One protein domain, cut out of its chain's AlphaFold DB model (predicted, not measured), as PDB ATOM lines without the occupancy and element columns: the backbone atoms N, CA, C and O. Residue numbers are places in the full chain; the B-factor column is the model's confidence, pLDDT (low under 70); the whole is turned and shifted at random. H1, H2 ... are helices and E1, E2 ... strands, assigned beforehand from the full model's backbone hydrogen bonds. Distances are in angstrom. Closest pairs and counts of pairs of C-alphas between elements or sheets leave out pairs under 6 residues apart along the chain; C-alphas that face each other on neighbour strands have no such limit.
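Overview. This is residues 3 to 120 of the 140 residues of an uncharacterized protein of Serinicoccus sp. CUA-874 (UniProt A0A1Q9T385). A twisted wall of seven strands has one long helix, H3, standing over one face, making two layers. The short helices H1 and H2 pack on H3 and graze the sheet towards its E2 edge, while the short H4 packs on H3 near its beginning. The printed part has 118 residues, with elements in the order E1 H1 H2 E2 E3 E4 E5 H3 E6 E7 H4, of mixed class. The sheet, in the order E2 E3 E4 E5 E1 E6 E7, is antiparallel throughout. The whole is compact and rounded, with a radius of gyration of the C-alphas of 13.2 A and spans of 35 by 29 by 26 A.

Along the chain. E1 is residues 3 to 5, beginning with C-alpha 3 at (-22.534, -0.648, 7.898). H1 is residues 15 to 18 and H2 residues 20 to 26. A meander, each strand the antiparallel neighbour of the one before, follows: E2, residues 31 to 35, 12.9 A; E3, residues 40 to 45, 16.7 A; E4, residues 52 to 57, 16.6 A; and E5, residues 61 to 64. H3, residues 68 to 84, is 25.0 A long, from (-11.663, 4.357, 13.103) to (-24.780, 3.079, -8.155). E6 is residues 89 to 92, E7 residues 98 to 101, and H4 residues 108 to 111, ending at (-17.427, 10.658, 9.232).

Arrangement. Within hydrogen-bond range are N 33 and O 43, 2.9 A, in the hairpin E2 and E3; N 42 and O 54, 2.9 A, in E3 and E4; N 57 and O 61, 2.8 A, in E4 and E5; N 3 and O 62, 2.8 A, between E5 and E1; N 4 and O 90, 3.0 A, between E1 and E6; and N 91 and O 100, 2.8 A, in the hairpin E6 and E7. E5, H3 and E6 form a split strand-helix-strand unit, two strands running the same way with E1 between them, and its crossover is right-handed. H3 stands up from the sheet at 44 degrees, at a height over the sheet of 5.8 A, over E6 and only just over E1, on which 3 of its C-alphas fall. H3 is the hub. Its residues 73 to 77 touch H2 at a steep tilt of 46 degrees, opposite ways; the closest C-alphas, of Ala 22 and Cys 77, are 5.7 A apart. Its residues 78 to 82 touch H1, with the C-alphas of Ala 18 and Glu 81 closest at 6.7 A. Its residues 69 to 76 touch H4, with the C-alphas of Ala 72 and Val 108 closest at 5.5 A. H4 is only just not on the sheet, with 4 pairs of C-alphas within 10 A. Every O i to N i+4 pair is within range in H2, and 12 of 13 in H3; H1 and H4 are too short for such a pair.

Size, cuts and confidence. The C-alphas farthest apart, of Gln 37 and Asp 115, are 37.6 A apart. Residues 118 to 119 pair antiparallel with residues 98 to 99 of E7. The printed part has no cut, and no link is long. The mean pLDDT of the printed part is 91.8, and no printed residue is under 70.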
ATOM      1  N   TYR A   3     -22.007  -1.351   9.066       91.94
ATOM      2  CA  TYR A   3     -22.534  -0.648   7.898       91.94
ATOM      3  C   TYR A   3     -23.926  -1.181   7.597       91.94
ATOM      4  O   TYR A   3     -24.080  -2.336   7.193       91.94
ATOM      5  N   LEU A   4     -24.944  -0.356   7.817       87.56
ATOM      6  CA  LEU A   4     -26.341  -0.768   7.708       87.56
ATOM      7  C   LEU A   4     -26.957  -0.214   6.427       87.56
ATOM      8  O   LEU A   4     -26.707   0.935   6.051       87.56
ATOM      9  N   ASN A   5     -27.797  -1.014   5.771       82.25
ATOM     10  CA  ASN A   5     -28.613  -0.523   4.669       82.25
ATOM     11  C   ASN A   5     -29.676   0.455   5.192       82.25
ATOM     12  O   ASN A   5     -30.595   0.055   5.906       82.25
ATOM     13  N   ARG A   6     -29.566   1.729   4.803       76.31
ATOM     14  CA  ARG A   6     -30.467   2.807   5.232       76.31
ATOM     15  C   ARG A   6     -31.861   2.706   4.617       76.31
ATOM     16  O   ARG A   6     -32.829   3.172   5.208       76.31
ATOM     17  N   ASP A   7     -31.953   2.127   3.426       73.75
ATOM     18  CA  ASP A   7     -33.169   2.118   2.611       73.75
ATOM     19  C   ASP A   7     -33.945   0.795   2.712       73.75
ATOM     20  O   ASP A   7     -35.008   0.659   2.118       73.75
ATOM     21  N   GLN A   8     -33.424  -0.192   3.453       71.19
ATOM     22  CA  GLN A   8     -33.982  -1.548   3.588       71.19
ATOM     23  C   GLN A   8     -34.154  -2.305   2.253       71.19
ATOM     24  O   GLN A   8     -34.866  -3.306   2.185       71.19
ATOM     25  N   ILE A   9     -33.461  -1.869   1.195       70.81
ATOM     26  CA  ILE A   9     -33.509  -2.484  -0.146       70.81
ATOM     27  C   ILE A   9     -32.643  -3.761  -0.217       70.81
ATOM     28  O   ILE A   9     -32.886  -4.638  -1.041       70.81
ATOM     29  N   GLY A  10     -31.670  -3.896   0.687       79.62
ATOM     30  CA  GLY A  10     -30.657  -4.954   0.695       79.62
ATOM     31  C   GLY A  10     -29.322  -4.484   0.108       79.62
ATOM     32  O   GLY A  10     -29.295  -3.755  -0.874       79.62
ATOM     33  N   ILE A  11     -28.209  -4.814   0.763       85.56
ATOM     34  CA  ILE A  11     -26.855  -4.591   0.240       85.56
ATOM     35  C   ILE A  11     -26.686  -5.465  -1.019       85.56
ATOM     36  O   ILE A  11     -27.042  -6.644  -0.950       85.56
ATOM     37  N   PRO A  12     -26.159  -4.939  -2.145       87.50
ATOM     38  CA  PRO A  12     -25.987  -5.724  -3.368       87.50
ATOM     39  C   PRO A  12     -25.054  -6.919  -3.144       87.50
ATOM     40  O   PRO A  12     -23.977  -6.753  -2.574       87.50
ATOM     41  N   GLU A  13     -25.434  -8.113  -3.601       88.94
ATOM     42  CA  GLU A  13     -24.620  -9.330  -3.423       88.94
ATOM     43  C   GLU A  13     -23.252  -9.240  -4.124       88.94
ATOM     44  O   GLU A  13     -22.283  -9.855  -3.684       88.94
ATOM     45  N   ASP A  14     -23.152  -8.445  -5.192       91.19
ATOM     46  CA  ASP A  14     -21.920  -8.185  -5.939       91.19
ATOM     47  C   ASP A  14     -21.038  -7.093  -5.312       91.19
ATOM     48  O   ASP A  14     -19.890  -6.918  -5.735       91.19
ATOM     49  N   LEU A  15     -21.518  -6.404  -4.269       93.56
ATOM     50  CA  LEU A  15     -20.804  -5.316  -3.603       93.56
ATOM     51  C   LEU A  15     -19.369  -5.668  -3.168       93.56
ATOM     52  O   LEU A  15     -18.488  -4.840  -3.408       93.56
ATOM     53  N   PRO A  16     -19.076  -6.854  -2.586       94.56
ATOM     54  CA  PRO A  16     -17.721  -7.185  -2.150       94.56
ATOM     55  C   PRO A  16     -16.728  -7.182  -3.312       94.56
ATOM     56  O   PRO A  16     -15.594  -6.744  -3.161       94.56
ATOM     57  N   THR A  17     -17.171  -7.620  -4.494       95.50
ATOM     58  CA  THR A  17     -16.353  -7.588  -5.713       95.50
ATOM     59  C   THR A  17     -16.305  -6.179  -6.300       95.50
ATOM     60  O   THR A  17     -15.235  -5.702  -6.681       95.50
ATOM     61  N   ALA A  18     -17.449  -5.491  -6.348       94.69
ATOM     62  CA  ALA A  18     -17.575  -4.158  -6.933       94.69
ATOM     63  C   ALA A  18     -16.721  -3.106  -6.213       94.69
ATOM     64  O   ALA A  18     -16.219  -2.185  -6.856       94.69
ATOM     65  N   MET A  19     -16.502  -3.255  -4.902       94.88
ATOM     66  CA  MET A  19     -15.706  -2.304  -4.127       94.88
ATOM     67  C   MET A  19     -14.192  -2.544  -4.173       94.88
ATOM     68  O   MET A  19     -13.440  -1.661  -3.758       94.88
ATOM     69  N   LEU A  20     -13.710  -3.680  -4.700       96.31
ATOM     70  CA  LEU A  20     -12.269  -3.977  -4.766       96.31
ATOM     71  C   LEU A  20     -11.447  -2.881  -5.471       96.31
ATOM     72  O   LEU A  20     -10.401  -2.511  -4.937       96.31
ATOM     73  N   PRO A  21     -11.874  -2.304  -6.616       96.25
ATOM     74  CA  PRO A  21     -11.128  -1.222  -7.257       96.25
ATOM     75  C   PRO A  21     -11.004   0.023  -6.372       96.25
ATOM     76  O   PRO A  21      -9.933   0.627  -6.313       96.25
ATOM     77  N   ALA A  22     -12.078   0.389  -5.662       95.38
ATOM     78  CA  ALA A  22     -12.070   1.519  -4.737       95.38
ATOM     79  C   ALA A  22     -11.132   1.243  -3.554       95.38
ATOM     80  O   ALA A  22     -10.282   2.070  -3.239       95.38
ATOM     81  N   LEU A  23     -11.201   0.044  -2.969       96.75
ATOM     82  CA  LEU A  23     -10.319  -0.361  -1.877       96.75
ATOM     83  C   LEU A  23      -8.842  -0.380  -2.294       96.75
ATOM     84  O   LEU A  23      -8.004   0.125  -1.554       96.75
ATOM     85  N   HIS A  24      -8.507  -0.883  -3.487       96.19
ATOM     86  CA  HIS A  24      -7.131  -0.851  -4.000       96.19
ATOM     87  C   HIS A  24      -6.609   0.570  -4.231       96.19
ATOM     88  O   HIS A  24      -5.416   0.819  -4.059       96.19
ATOM     89  N   SER A  25      -7.483   1.499  -4.630       95.12
ATOM     90  CA  SER A  25      -7.119   2.911  -4.775       95.12
ATOM     91  C   SER A  25      -6.916   3.585  -3.418       95.12
ATOM     92  O   SER A  25      -6.009   4.399  -3.274       95.12
ATOM     93  N   THR A  26      -7.770   3.269  -2.445       95.44
ATOM     94  CA  THR A  26      -7.753   3.860  -1.103       95.44
ATOM     95  C   THR A  26      -6.580   3.347  -0.271       95.44
ATOM     96  O   THR A  26      -5.858   4.133   0.334       95.44
ATOM     97  N   PHE A  27      -6.344   2.037  -0.288       95.12
ATOM     98  CA  PHE A  27      -5.261   1.369   0.430       95.12
ATOM     99  C   PHE A  27      -4.143   1.004  -0.550       95.12
ATOM    100  O   PHE A  27      -3.862  -0.167  -0.816       95.12
ATOM    101  N   ALA A  28      -3.526   2.027  -1.142       94.00
ATOM    102  CA  ALA A  28      -2.500   1.843  -2.159       94.00
ATOM    103  C   ALA A  28      -1.330   0.992  -1.627       94.00
ATOM    104  O   ALA A  28      -0.703   1.318  -0.621       94.00
ATOM    105  N   GLY A  29      -1.029  -0.105  -2.324       93.44
ATOM    106  CA  GLY A  29       0.025  -1.045  -1.931       93.44
ATOM    107  C   GLY A  29      -0.394  -2.093  -0.896       93.44
ATOM    108  O   GLY A  29       0.400  -2.989  -0.617       93.44
ATOM    109  N   ALA A  30      -1.622  -2.037  -0.370       96.25
ATOM    110  CA  ALA A  30      -2.152  -3.091   0.484       96.25
ATOM    111  C   ALA A  30      -2.372  -4.393  -0.298       96.25
ATOM    112  O   ALA A  30      -2.766  -4.391  -1.470       96.25
ATOM    113  N   GLN A  31      -2.178  -5.519   0.383       97.56
ATOM    114  CA  GLN A  31      -2.686  -6.800  -0.084       97.56
ATOM    115  C   GLN A  31      -4.175  -6.880   0.263       97.56
ATOM    116  O   GLN A  31      -4.538  -6.771   1.432       97.56
ATOM    117  N   ILE A  32      -5.025  -7.071  -0.746       97.75
ATOM    118  CA  ILE A  32      -6.479  -7.177  -0.582       97.75
ATOM    119  C   ILE A  32      -6.928  -8.527  -1.128       97.75
ATOM    120  O   ILE A  32      -6.596  -8.878  -2.261       97.75
ATOM    121  N   GLN A  33      -7.661  -9.287  -0.320       97.00
ATOM    122  CA  GLN A  33      -8.124 -10.624  -0.664       97.00
ATOM    123  C   GLN A  33      -9.623 -10.762  -0.403       97.00
ATOM    124  O   GLN A  33     -10.076 -10.612   0.724       97.00
ATOM    125  N   LEU A  34     -10.379 -11.113  -1.444       96.69
ATOM    126  CA  LEU A  34     -11.777 -11.519  -1.321       96.69
ATOM    127  C   LEU A  34     -11.856 -13.013  -0.975       96.69
ATOM    128  O   LEU A  34     -11.258 -13.853  -1.652       96.69
ATOM    129  N   LEU A  35     -12.618 -13.342   0.064       94.62
ATOM    130  CA  LEU A  35     -12.929 -14.700   0.494       94.62
ATOM    131  C   LEU A  35     -14.429 -14.948   0.299       94.62
ATOM    132  O   LEU A  35     -15.254 -14.552   1.117       94.62
ATOM    133  N   GLU A  36     -14.789 -15.638  -0.784       88.12
ATOM    134  CA  GLU A  36     -16.186 -15.875  -1.199       88.12
ATOM    135  C   GLU A  36     -16.892 -17.008  -0.422       88.12
ATOM    136  O   GLU A  36     -17.889 -17.572  -0.872       88.12
ATOM    137  N   GLN A  37     -16.374 -17.383   0.747       83.81
ATOM    138  CA  GLN A  37     -16.982 -18.402   1.605       83.81
ATOM    139  C   GLN A  37     -17.886 -17.704   2.616       83.81
ATOM    140  O   GLN A  37     -17.401 -16.777   3.242       83.81
ATOM    141  N   PRO A  38     -19.150 -18.107   2.817       79.75
ATOM    142  CA  PRO A  38     -20.039 -17.402   3.730       79.75
ATOM    143  C   PRO A  38     -19.589 -17.521   5.204       79.75
ATOM    144  O   PRO A  38     -19.295 -18.634   5.656       79.75
ATOM    145  N   PRO A  39     -19.620 -16.416   5.976       82.06
ATOM    146  CA  PRO A  39     -19.933 -15.055   5.518       82.06
ATOM    147  C   PRO A  39     -18.802 -14.487   4.648       82.06
ATOM    148  O   PRO A  39     -17.646 -14.745   4.932       82.06
ATOM    149  N   ILE A  40     -19.125 -13.748   3.581       93.50
ATOM    150  CA  ILE A  40     -18.106 -13.246   2.641       93.50
ATOM    151  C   ILE A  40     -17.208 -12.232   3.357       93.50
ATOM    152  O   ILE A  40     -17.721 -11.353   4.052       93.50
ATOM    153  N   PHE A  41     -15.892 -12.321   3.146       95.12
ATOM    154  CA  PHE A  41     -14.918 -11.393   3.726       95.12
ATOM    155  C   PHE A  41     -14.056 -10.713   2.666       95.12
ATOM    156  O   PHE A  41     -13.733 -11.309   1.639       95.12
ATOM    157  N   ILE A  42     -13.613  -9.497   2.964       97.56
ATOM    158  CA  ILE A  42     -12.464  -8.867   2.317       97.56
ATOM    159  C   ILE A  42     -11.407  -8.646   3.392       97.56
ATOM    160  O   ILE A  42     -11.620  -7.833   4.288       97.56
ATOM    161  N   ASP A  43     -10.275  -9.332   3.279       97.69
ATOM    162  CA  ASP A  43      -9.107  -9.091   4.122       97.69
ATOM    163  C   ASP A  43      -8.227  -8.023   3.480       97.69
ATOM    164  O   ASP A  43      -7.899  -8.100   2.291       97.69
ATOM    165  N   ILE A  44      -7.831  -7.026   4.267       98.19
ATOM    166  CA  ILE A  44      -7.003  -5.903   3.835       98.19
ATOM    167  C   ILE A  44      -5.780  -5.857   4.747       98.19
ATOM    168  O   ILE A  44      -5.881  -5.735   5.964       98.19
ATOM    169  N   THR A  45      -4.598  -5.972   4.151       97.75
ATOM    170  CA  THR A  45      -3.308  -5.875   4.845       97.75
ATOM    171  C   THR A  45      -2.527  -4.697   4.272       97.75
ATOM    172  O   THR A  45      -1.872  -4.846   3.232       97.75
ATOM    173  N   PRO A  46      -2.635  -3.507   4.895       94.62
ATOM    174  CA  PRO A  46      -1.838  -2.341   4.530       94.62
ATOM    175  C   PRO A  46      -0.344  -2.554   4.809       94.62
ATOM    176  O   PRO A  46       0.044  -3.456   5.547       94.62
ATOM    177  N   VAL A  47       0.508  -1.712   4.218       90.75
ATOM    178  CA  VAL A  47       1.975  -1.835   4.341       90.75
ATOM    179  C   VAL A  47       2.474  -1.426   5.731       90.75
ATOM    180  O   VAL A  47       3.305  -2.124   6.307       90.75
ATOM    181  N   ASP A  48       1.952  -0.319   6.265       90.00
ATOM    182  CA  ASP A  48       2.441   0.325   7.494       90.00
ATOM    183  C   ASP A  48       1.352   0.461   8.579       90.00
ATOM    184  O   ASP A  48       1.524   1.185   9.561       90.00
ATOM    185  N   GLU A  49       0.226  -0.240   8.425       91.19
ATOM    186  CA  GLU A  49      -0.905  -0.210   9.359       91.19
ATOM    187  C   GLU A  49      -1.380  -1.631   9.709       91.19
ATOM    188  O   GLU A  49      -1.075  -2.577   8.979       91.19
ATOM    189  N   PRO A  50      -2.132  -1.810  10.812       94.00
ATOM    190  CA  PRO A  50      -2.723  -3.100  11.154       94.00
ATOM    191  C   PRO A  50      -3.638  -3.635  10.045       94.00
ATOM    192  O   PRO A  50      -4.400  -2.876   9.441       94.00
ATOM    193  N   SER A  51      -3.583  -4.950   9.823       97.31
ATOM    194  CA  SER A  51      -4.554  -5.659   8.988       97.31
ATOM    195  C   SER A  51      -5.948  -5.598   9.600       97.31
ATOM    196  O   SER A  51      -6.097  -5.608  10.822       97.31
ATOM    197  N   PHE A  52      -6.951  -5.601   8.733       98.00
ATOM    198  CA  PHE A  52      -8.356  -5.596   9.110       98.00
ATOM    199  C   PHE A  52      -9.195  -6.290   8.036       98.00
ATOM    200  O   PHE A  52      -8.722  -6.546   6.924       98.00
ATOM    201  N   SER A  53     -10.448  -6.572   8.364       97.44
ATOM    202  CA  SER A  53     -11.365  -7.312   7.514       97.44
ATOM    203  C   SER A  53     -12.729  -6.634   7.445       97.44
ATOM    204  O   SER A  53     -13.229  -6.064   8.417       97.44
ATOM    205  N   VAL A  54     -13.366  -6.738   6.279       97.50
ATOM    206  CA  VAL A  54     -14.770  -6.365   6.073       97.50
ATOM    207  C   VAL A  54     -15.586  -7.639   5.904       97.50
ATOM    208  O   VAL A  54     -15.321  -8.413   4.988       97.50
ATOM    209  N   CYS A  55     -16.572  -7.866   6.769       96.44
ATOM    210  CA  CYS A  55     -17.430  -9.051   6.744       96.44
ATOM    211  C   CYS A  55     -18.841  -8.682   6.288       96.44
ATOM    212  O   CYS A  55     -19.442  -7.750   6.821       96.44
ATOM    213  N   PHE A  56     -19.396  -9.420   5.329       94.31
ATOM    214  CA  PHE A  56     -20.711  -9.142   4.760       94.31
ATOM    215  C   PHE A  56     -21.765 -10.123   5.278       94.31
ATOM    216  O   PHE A  56     -21.662 -11.340   5.110       94.31
ATOM    217  N   TYR A  57     -22.835  -9.566   5.847       90.50
ATOM    218  CA  TYR A  57     -24.008 -10.273   6.354       90.50
ATOM    219  C   TYR A  57     -25.229  -9.895   5.510       90.50
ATOM    220  O   TYR A  57     -26.105  -9.120   5.915       90.50
ATOM    221  N   PHE A  58     -25.257 -10.427   4.290       88.19
ATOM    222  CA  PHE A  58     -26.322 -10.141   3.338       88.19
ATOM    223  C   PHE A  58     -27.703 -10.579   3.840       88.19
ATOM    224  O   PHE A  58     -27.821 -11.592   4.533       88.19
ATOM    225  N   PRO A  59     -28.762  -9.850   3.448       86.25
ATOM    226  CA  PRO A  59     -28.743  -8.595   2.683       86.25
ATOM    227  C   PRO A  59     -28.624  -7.339   3.569       86.25
ATOM    228  O   PRO A  59     -28.759  -6.226   3.076       86.25
ATOM    229  N   HIS A  60     -28.440  -7.473   4.881       84.31
ATOM    230  CA  HIS A  60     -28.792  -6.398   5.812       84.31
ATOM    231  C   HIS A  60     -27.632  -5.484   6.198       84.31
ATOM    232  O   HIS A  60     -27.826  -4.271   6.306       84.31
ATOM    233  N   MET A  61     -26.449  -6.050   6.429       90.00
ATOM    234  CA  MET A  61     -25.338  -5.300   7.007       90.00
ATOM    235  C   MET A  61     -23.973  -5.841   6.593       90.00
ATOM    236  O   MET A  61     -23.844  -6.969   6.121       90.00
ATOM    237  N   ALA A  62     -22.945  -5.037   6.822       94.00
ATOM    238  CA  ALA A  62     -21.556  -5.469   6.858       94.00
ATOM    239  C   ALA A  62     -20.892  -4.957   8.144       94.00
ATOM    240  O   ALA A  62     -21.416  -4.053   8.794       94.00
ATOM    241  N   SER A  63     -19.756  -5.527   8.526       95.81
ATOM    242  CA  SER A  63     -18.933  -5.042   9.635       95.81
ATOM    243  C   SER A  63     -17.486  -4.832   9.201       95.81
ATOM    244  O   SER A  63     -17.035  -5.425   8.225       95.81
ATOM    245  N   CYS A  64     -16.765  -3.981   9.928       97.31
ATOM    246  CA  CYS A  64     -15.326  -3.764   9.783       97.31
ATOM    247  C   CYS A  64     -14.670  -3.650  11.163       97.31
ATOM    248  O   CYS A  64     -15.200  -2.961  12.045       97.31
ATOM    249  N   ASP A  65     -13.534  -4.325  11.340       96.50
ATOM    250  CA  ASP A  65     -12.763  -4.402  12.590       96.50
ATOM    251  C   ASP A  65     -11.463  -3.571  12.577       96.50
ATOM    252  O   ASP A  65     -10.675  -3.646  13.518       96.50
ATOM    253  N   GLY A  66     -11.261  -2.747  11.544       95.88
ATOM    254  CA  GLY A  66     -10.104  -1.854  11.431       95.88
ATOM    255  C   GLY A  66     -10.123  -0.686  12.419       95.88
ATOM    256  O   GLY A  66     -11.030  -0.553  13.241       95.88
ATOM    257  N   THR A  67      -9.132   0.203  12.320       96.25
ATOM    258  CA  THR A  67      -9.127   1.475  13.064       96.25
ATOM    259  C   THR A  67     -10.289   2.370  12.639       96.25
ATOM    260  O   THR A  67     -10.906   2.160  11.595       96.25
ATOM    261  N   THR A  68     -10.584   3.410  13.415       95.25
ATOM    262  CA  THR A  68     -11.663   4.357  13.103       95.25
ATOM    263  C   THR A  68     -11.502   4.982  11.708       95.25
ATOM    264  O   THR A  68     -12.467   5.092  10.953       95.25
ATOM    265  N   GLU A  69     -10.273   5.323  11.315       95.94
ATOM    266  CA  GLU A  69      -9.954   5.851   9.986       95.94
ATOM    267  C   GLU A  69     -10.164   4.797   8.891       95.94
ATOM    268  O   GLU A  69     -10.787   5.090   7.868       95.94
ATOM    269  N   GLN A  70      -9.708   3.559   9.110       97.19
ATOM    270  CA  GLN A  70      -9.914   2.449   8.171       97.19
ATOM    271  C   GLN A  70     -11.409   2.152   7.991       97.19
ATOM    272  O   GLN A  70     -11.887   1.985   6.867       97.19
ATOM    273  N   GLN A  71     -12.174   2.166   9.085       97.19
ATOM    274  CA  GLN A  71     -13.622   1.987   9.080       97.19
ATOM    275  C   GLN A  71     -14.331   3.088   8.278       97.19
ATOM    276  O   GLN A  71     -15.245   2.778   7.510       97.19
ATOM    277  N   ALA A  72     -13.913   4.350   8.416       97.00
ATOM    278  CA  ALA A  72     -14.454   5.468   7.644       97.00
ATOM    279  C   ALA A  72     -14.107   5.356   6.148       97.00
ATOM    280  O   ALA A  72     -14.976   5.519   5.293       97.00
ATOM    281  N   LEU A  73     -12.865   5.000   5.811       97.12
ATOM    282  CA  LEU A  73     -12.431   4.782   4.426       97.12
ATOM    283  C   LEU A  73     -13.216   3.659   3.736       97.12
ATOM    284  O   LEU A  73     -13.655   3.817   2.592       97.12
ATOM    285  N   VAL A  74     -13.441   2.543   4.432       97.50
ATOM    286  CA  VAL A  74     -14.295   1.454   3.938       97.50
ATOM    287  C   VAL A  74     -15.727   1.941   3.731       97.50
ATOM    288  O   VAL A  74     -16.311   1.636   2.692       97.50
ATOM    289  N   ALA A  75     -16.279   2.724   4.664       96.75
ATOM    290  CA  ALA A  75     -17.628   3.272   4.541       96.75
ATOM    291  C   ALA A  75     -17.781   4.122   3.273       96.75
ATOM    292  O   ALA A  75     -18.759   3.968   2.544       96.75
ATOM    293  N   LEU A  76     -16.791   4.968   2.964       97.19
ATOM    294  CA  LEU A  76     -16.780   5.780   1.746       97.19
ATOM    295  C   LEU A  76     -16.739   4.914   0.480       97.19
ATOM    296  O   LEU A  76     -17.535   5.134  -0.435       97.19
ATOM    297  N   CYS A  77     -15.868   3.898   0.444       96.25
ATOM    298  CA  CYS A  77     -15.785   2.959  -0.681       96.25
ATOM    299  C   CYS A  77     -17.113   2.215  -0.881       96.25
ATOM    300  O   CYS A  77     -17.619   2.099  -1.997       96.25
ATOM    301  N   MET A  78     -17.701   1.736   0.215       95.31
ATOM    302  CA  MET A  78     -18.956   0.997   0.208       95.31
ATOM    303  C   MET A  78     -20.123   1.882  -0.240       95.31
ATOM    304  O   MET A  78     -20.915   1.475  -1.087       95.31
ATOM    305  N   ALA A  79     -20.212   3.111   0.271       93.75
ATOM    306  CA  ALA A  79     -21.259   4.056  -0.097       93.75
ATOM    307  C   ALA A  79     -21.171   4.470  -1.572       93.75
ATOM    308  O   ALA A  79     -22.202   4.580  -2.233       93.75
ATOM    309  N   GLN A  80     -19.961   4.664  -2.107       93.25
ATOM    310  CA  GLN A  80     -19.763   4.960  -3.528       93.25
ATOM    311  C   GLN A  80     -20.350   3.863  -4.421       93.25
ATOM    312  O   GLN A  80     -21.029   4.173  -5.401       93.25
ATOM    313  N   GLU A  81     -20.110   2.595  -4.088       94.00
ATOM    314  CA  GLU A  81     -20.644   1.474  -4.859       94.00
ATOM    315  C   GLU A  81     -22.149   1.296  -4.634       94.00
ATOM    316  O   GLU A  81     -22.902   1.283  -5.605       94.00
ATOM    317  N   CYS A  82     -22.631   1.286  -3.387       91.19
ATOM    318  CA  CYS A  82     -24.062   1.168  -3.072       91.19
ATOM    319  C   CYS A  82     -24.926   2.231  -3.776       91.19
ATOM    320  O   CYS A  82     -26.014   1.921  -4.268       91.19
ATOM    321  N   ARG A  83     -24.435   3.471  -3.911       89.81
ATOM    322  CA  ARG A  83     -25.161   4.550  -4.606       89.81
ATOM    323  C   ARG A  83     -25.417   4.259  -6.079       89.81
ATOM    324  O   ARG A  83     -26.452   4.679  -6.592       89.81
ATOM    325  N   LYS A  84     -24.545   3.503  -6.758       90.31
ATOM    326  CA  LYS A  84     -24.780   3.079  -8.155       90.31
ATOM    327  C   LYS A  84     -26.030   2.204  -8.285       90.31
ATOM    328  O   LYS A  84     -26.627   2.147  -9.356       90.31
ATOM    329  N   HIS A  85     -26.443   1.579  -7.184       87.31
ATOM    330  CA  HIS A  85     -27.644   0.758  -7.063       87.31
ATOM    331  C   HIS A  85     -28.802   1.505  -6.373       87.31
ATOM    332  O   HIS A  85     -29.821   0.896  -6.061       87.31
ATOM    333  N   GLY A  86     -28.666   2.815  -6.130       86.38
ATOM    334  CA  GLY A  86     -29.675   3.621  -5.438       86.38
ATOM    335  C   GLY A  86     -29.805   3.311  -3.946       86.38
ATOM    336  O   GLY A  86     -30.847   3.599  -3.368       86.38
ATOM    337  N   ILE A  87     -28.775   2.713  -3.336       87.19
ATOM    338  CA  ILE A  87     -28.770   2.311  -1.928       87.19
ATOM    339  C   ILE A  87     -27.886   3.260  -1.132       87.19
ATOM    340  O   ILE A  87     -26.716   3.481  -1.454       87.19
ATOM    341  N   ARG A  88     -28.435   3.785  -0.043       89.50
ATOM    342  CA  ARG A  88     -27.712   4.549   0.966       89.50
ATOM    343  C   ARG A  88     -27.345   3.635   2.129       89.50
ATOM    344  O   ARG A  88     -28.075   2.705   2.478       89.50
ATOM    345  N   ILE A  89     -26.211   3.926   2.751       90.75
ATOM    346  CA  ILE A  89     -25.759   3.234   3.956       90.75
ATOM    347  C   ILE A  89     -25.558   4.230   5.093       90.75
ATOM    348  O   ILE A  89     -25.385   5.431   4.867       90.75
ATOM    349  N   VAL A  90     -25.564   3.713   6.313       92.12
ATOM    350  CA  VAL A  90     -25.093   4.427   7.501       92.12
ATOM    351  C   VAL A  90     -23.949   3.642   8.132       92.12
ATOM    352  O   VAL A  90     -23.952   2.409   8.101       92.12
ATOM    353  N   MET A  91     -22.981   4.348   8.711       94.56
ATOM    354  CA  MET A  91     -22.089   3.770   9.712       94.56
ATOM    355  C   MET A  91     -22.848   3.689  11.030       94.56
ATOM    356  O   MET A  91     -23.558   4.630  11.372       94.56
ATOM    357  N   ALA A  92     -22.704   2.594  11.763       93.06
ATOM    358  CA  ALA A  92     -23.310   2.424  13.072       93.06
ATOM    359  C   ALA A  92     -22.297   1.871  14.073       93.06
ATOM    360  O   ALA A  92     -21.470   1.026  13.719       93.06
ATOM    361  N   SER A  93     -22.374   2.327  15.322       91.31
ATOM    362  CA  SER A  93     -21.563   1.787  16.414       91.31
ATOM    363  C   SER A  93     -21.758   0.271  16.547       91.31
ATOM    364  O   SER A  93     -22.739  -0.289  16.059       91.31
ATOM    365  N   ASP A  94     -20.826  -0.422  17.205       87.00
ATOM    366  CA  ASP A  94     -20.869  -1.892  17.304       87.00
ATOM    367  C   ASP A  94     -22.114  -2.420  18.030       87.00
ATOM    368  O   ASP A  94     -22.573  -3.530  17.768       87.00
ATOM    369  N   ASP A  95     -22.682  -1.608  18.921       85.06
ATOM    370  CA  ASP A  95     -23.946  -1.866  19.613       85.06
ATOM    371  C   ASP A  95     -25.176  -1.305  18.872       85.06
ATOM    372  O   ASP A  95     -26.289  -1.377  19.389       85.06
ATOM    373  N   ALA A  96     -24.973  -0.740  17.677       83.62
ATOM    374  CA  ALA A  96     -25.962  -0.056  16.850       83.62
ATOM    375  C   ALA A  96     -26.722   1.077  17.568       83.62
ATOM    376  O   ALA A  96     -27.821   1.438  17.162       83.62
ATOM    377  N   SER A  97     -26.168   1.658  18.634       85.56
ATOM    378  CA  SER A  97     -26.819   2.748  19.369       85.56
ATOM    379  C   SER A  97     -26.694   4.107  18.681       85.56
ATOM    380  O   SER A  97     -27.597   4.934  18.806       85.56
ATOM    381  N   PHE A  98     -25.617   4.336  17.927       89.81
ATOM    382  CA  PHE A  98     -25.385   5.574  17.188       89.81
ATOM    383  C   PHE A  98     -25.148   5.302  15.712       89.81
ATOM    384  O   PHE A  98     -24.487   4.330  15.354       89.81
ATOM    385  N   VAL A  99     -25.647   6.202  14.869       92.00
ATOM    386  CA  VAL A  99     -25.528   6.132  13.415       92.00
ATOM    387  C   VAL A  99     -25.006   7.440  12.831       92.00
ATOM    388  O   VAL A  99     -25.352   8.529  13.290       92.00
ATOM    389  N   CYS A 100     -24.200   7.332  11.783       92.88
ATOM    390  CA  CYS A 100     -23.738   8.440  10.961       92.88
ATOM    391  C   CYS A 100     -24.057   8.130   9.495       92.88
ATOM    392  O   CYS A 100     -23.652   7.094   8.958       92.88
ATOM    393  N   ALA A 101     -24.816   9.009   8.839       91.62
ATOM    394  CA  ALA A 101     -25.087   8.878   7.412       91.62
ATOM    395  C   ALA A 101     -23.801   9.054   6.603       91.62
ATOM    396  O   ALA A 101     -23.003   9.933   6.918       91.62
ATOM    397  N   VAL A 102     -23.642   8.248   5.550       93.00
ATOM    398  CA  VAL A 102     -22.544   8.393   4.589       93.00
ATOM    399  C   VAL A 102     -23.102   9.028   3.319       93.00
ATOM    400  O   VAL A 102     -23.786   8.376   2.522       93.00
ATOM    401  N   GLU A 103     -22.816  10.307   3.121       90.19
ATOM    402  CA  GLU A 103     -23.333  11.161   2.050       90.19
ATOM    403  C   GLU A 103     -22.294  11.373   0.934       90.19
ATOM    404  O   GLU A 103     -21.115  11.015   1.048       90.19
ATOM    405  N   GLU A 104     -22.753  11.799  -0.243       87.69
ATOM    406  CA  GLU A 104     -21.861  12.023  -1.384       87.69
ATOM    407  C   GLU A 104     -20.949  13.223  -1.114       87.69
ATOM    408  O   GLU A 104     -21.417  14.295  -0.745       87.69
ATOM    409  N   GLY A 105     -19.643  13.037  -1.318       89.88
ATOM    410  CA  GLY A 105     -18.639  14.064  -1.042       89.88
ATOM    411  C   GLY A 105     -18.099  14.064   0.391       89.88
ATOM    412  O   GLY A 105     -17.185  14.839   0.657       89.88
ATOM    413  N   ASP A 106     -18.601  13.189   1.270       94.31
ATOM    414  CA  ASP A 106     -18.033  13.004   2.607       94.31
ATOM    415  C   ASP A 106     -16.555  12.608   2.547       94.31
ATOM    416  O   ASP A 106     -16.109  11.829   1.697       94.31
ATOM    417  N   THR A 107     -15.801  13.120   3.511       96.06
ATOM    418  CA  THR A 107     -14.418  12.749   3.790       96.06
ATOM    419  C   THR A 107     -14.333  11.925   5.072       96.06
ATOM    420  O   THR A 107     -15.285  11.834   5.847       96.06
ATOM    421  N   VAL A 108     -13.159  11.342   5.339       95.88
ATOM    422  CA  VAL A 108     -12.896  10.664   6.619       95.88
ATOM    423  C   VAL A 108     -13.166  11.606   7.790       95.88
ATOM    424  O   VAL A 108     -13.836  11.209   8.732       95.88
ATOM    425  N   ALA A 109     -12.699  12.856   7.715       96.00
ATOM    426  CA  ALA A 109     -12.873  13.821   8.797       96.00
ATOM    427  C   ALA A 109     -14.352  14.059   9.124       96.00
ATOM    428  O   ALA A 109     -14.702  14.110  10.299       96.00
ATOM    429  N   ASP A 110     -15.211  14.124   8.104       95.12
ATOM    430  CA  ASP A 110     -16.639  14.328   8.324       95.12
ATOM    431  C   ASP A 110     -17.283  13.098   8.989       95.12
ATOM    432  O   ASP A 110     -18.090  13.229   9.902       95.12
ATOM    433  N   LEU A 111     -16.896  11.878   8.605       94.19
ATOM    434  CA  LEU A 111     -17.427  10.658   9.232       94.19
ATOM    435  C   LEU A 111     -16.979  10.479  10.691       94.19
ATOM    436  O   LEU A 111     -17.658   9.799  11.464       94.19
ATOM    437  N   LEU A 112     -15.857  11.092  11.071       94.81
ATOM    438  CA  LEU A 112     -15.332  11.076  12.438       94.81
ATOM    439  C   LEU A 112     -15.823  12.254  13.294       94.81
ATOM    440  O   LEU A 112     -15.498  12.320  14.478       94.81
ATOM    441  N   GLU A 113     -16.602  13.175  12.727       94.00
ATOM    442  CA  GLU A 113     -17.158  14.312  13.457       94.00
ATOM    443  C   GLU A 113     -18.281  13.858  14.400       94.00
ATOM    444  O   GLU A 113     -19.341  13.414  13.958       94.00
ATOM    445  N   GLU A 114     -18.075  14.003  15.713       89.88
ATOM    446  CA  GLU A 114     -19.011  13.528  16.746       89.88
ATOM    447  C   GLU A 114     -20.435  14.087  16.571       89.88
ATOM    448  O   GLU A 114     -21.410  13.357  16.743       89.88
ATOM    449  N   ASP A 115     -20.575  15.346  16.146       90.19
ATOM    450  CA  ASP A 115     -21.876  16.009  15.981       90.19
ATOM    451  C   ASP A 115     -22.751  15.382  14.881       90.19
ATOM    452  O   ASP A 115     -23.983  15.553  14.871       90.19
ATOM    453  N   ARG A 116     -22.141  14.633  13.955       89.50
ATOM    454  CA  ARG A 116     -22.855  13.905  12.900       89.50
ATOM    455  C   ARG A 116     -23.440  12.580  13.373       89.50
ATOM    456  O   ARG A 116     -24.402  12.109  12.763       89.50
ATOM    457  N   TRP A 117     -22.924  12.016  14.459       90.75
ATOM    458  CA  TRP A 117     -23.438  10.779  15.032       90.75
ATOM    459  C   TRP A 117     -24.725  11.059  15.806       90.75
ATOM    460  O   TRP A 117     -24.773  11.874  16.727       90.75
ATOM    461  N   LYS A 118     -25.811  10.401  15.404       89.19
ATOM    462  CA  LYS A 118     -27.131  10.526  16.027       89.19
ATOM    463  C   LYS A 118     -27.488   9.235  16.739       89.19
ATOM    464  O   LYS A 118     -27.110   8.161  16.285       89.19
ATOM    465  N   LEU A 119     -28.224   9.343  17.844       87.00
ATOM    466  CA  LEU A 119     -28.824   8.174  18.481       87.00
ATOM    467  C   LEU A 119     -29.766   7.509  17.472       87.00
ATOM    468  O   LEU A 119     -30.566   8.199  16.838       87.00
ATOM    469  N   MET A 120     -29.653   6.195  17.317       73.38
ATOM    470  CA  MET A 120     -30.531   5.430  16.444       73.38
ATOM    471  C   MET A 120     -31.943   5.426  17.041       73.38
ATOM    472  O   MET A 120     -32.137   4.979  18.173       73.38
TER     473      MET A 120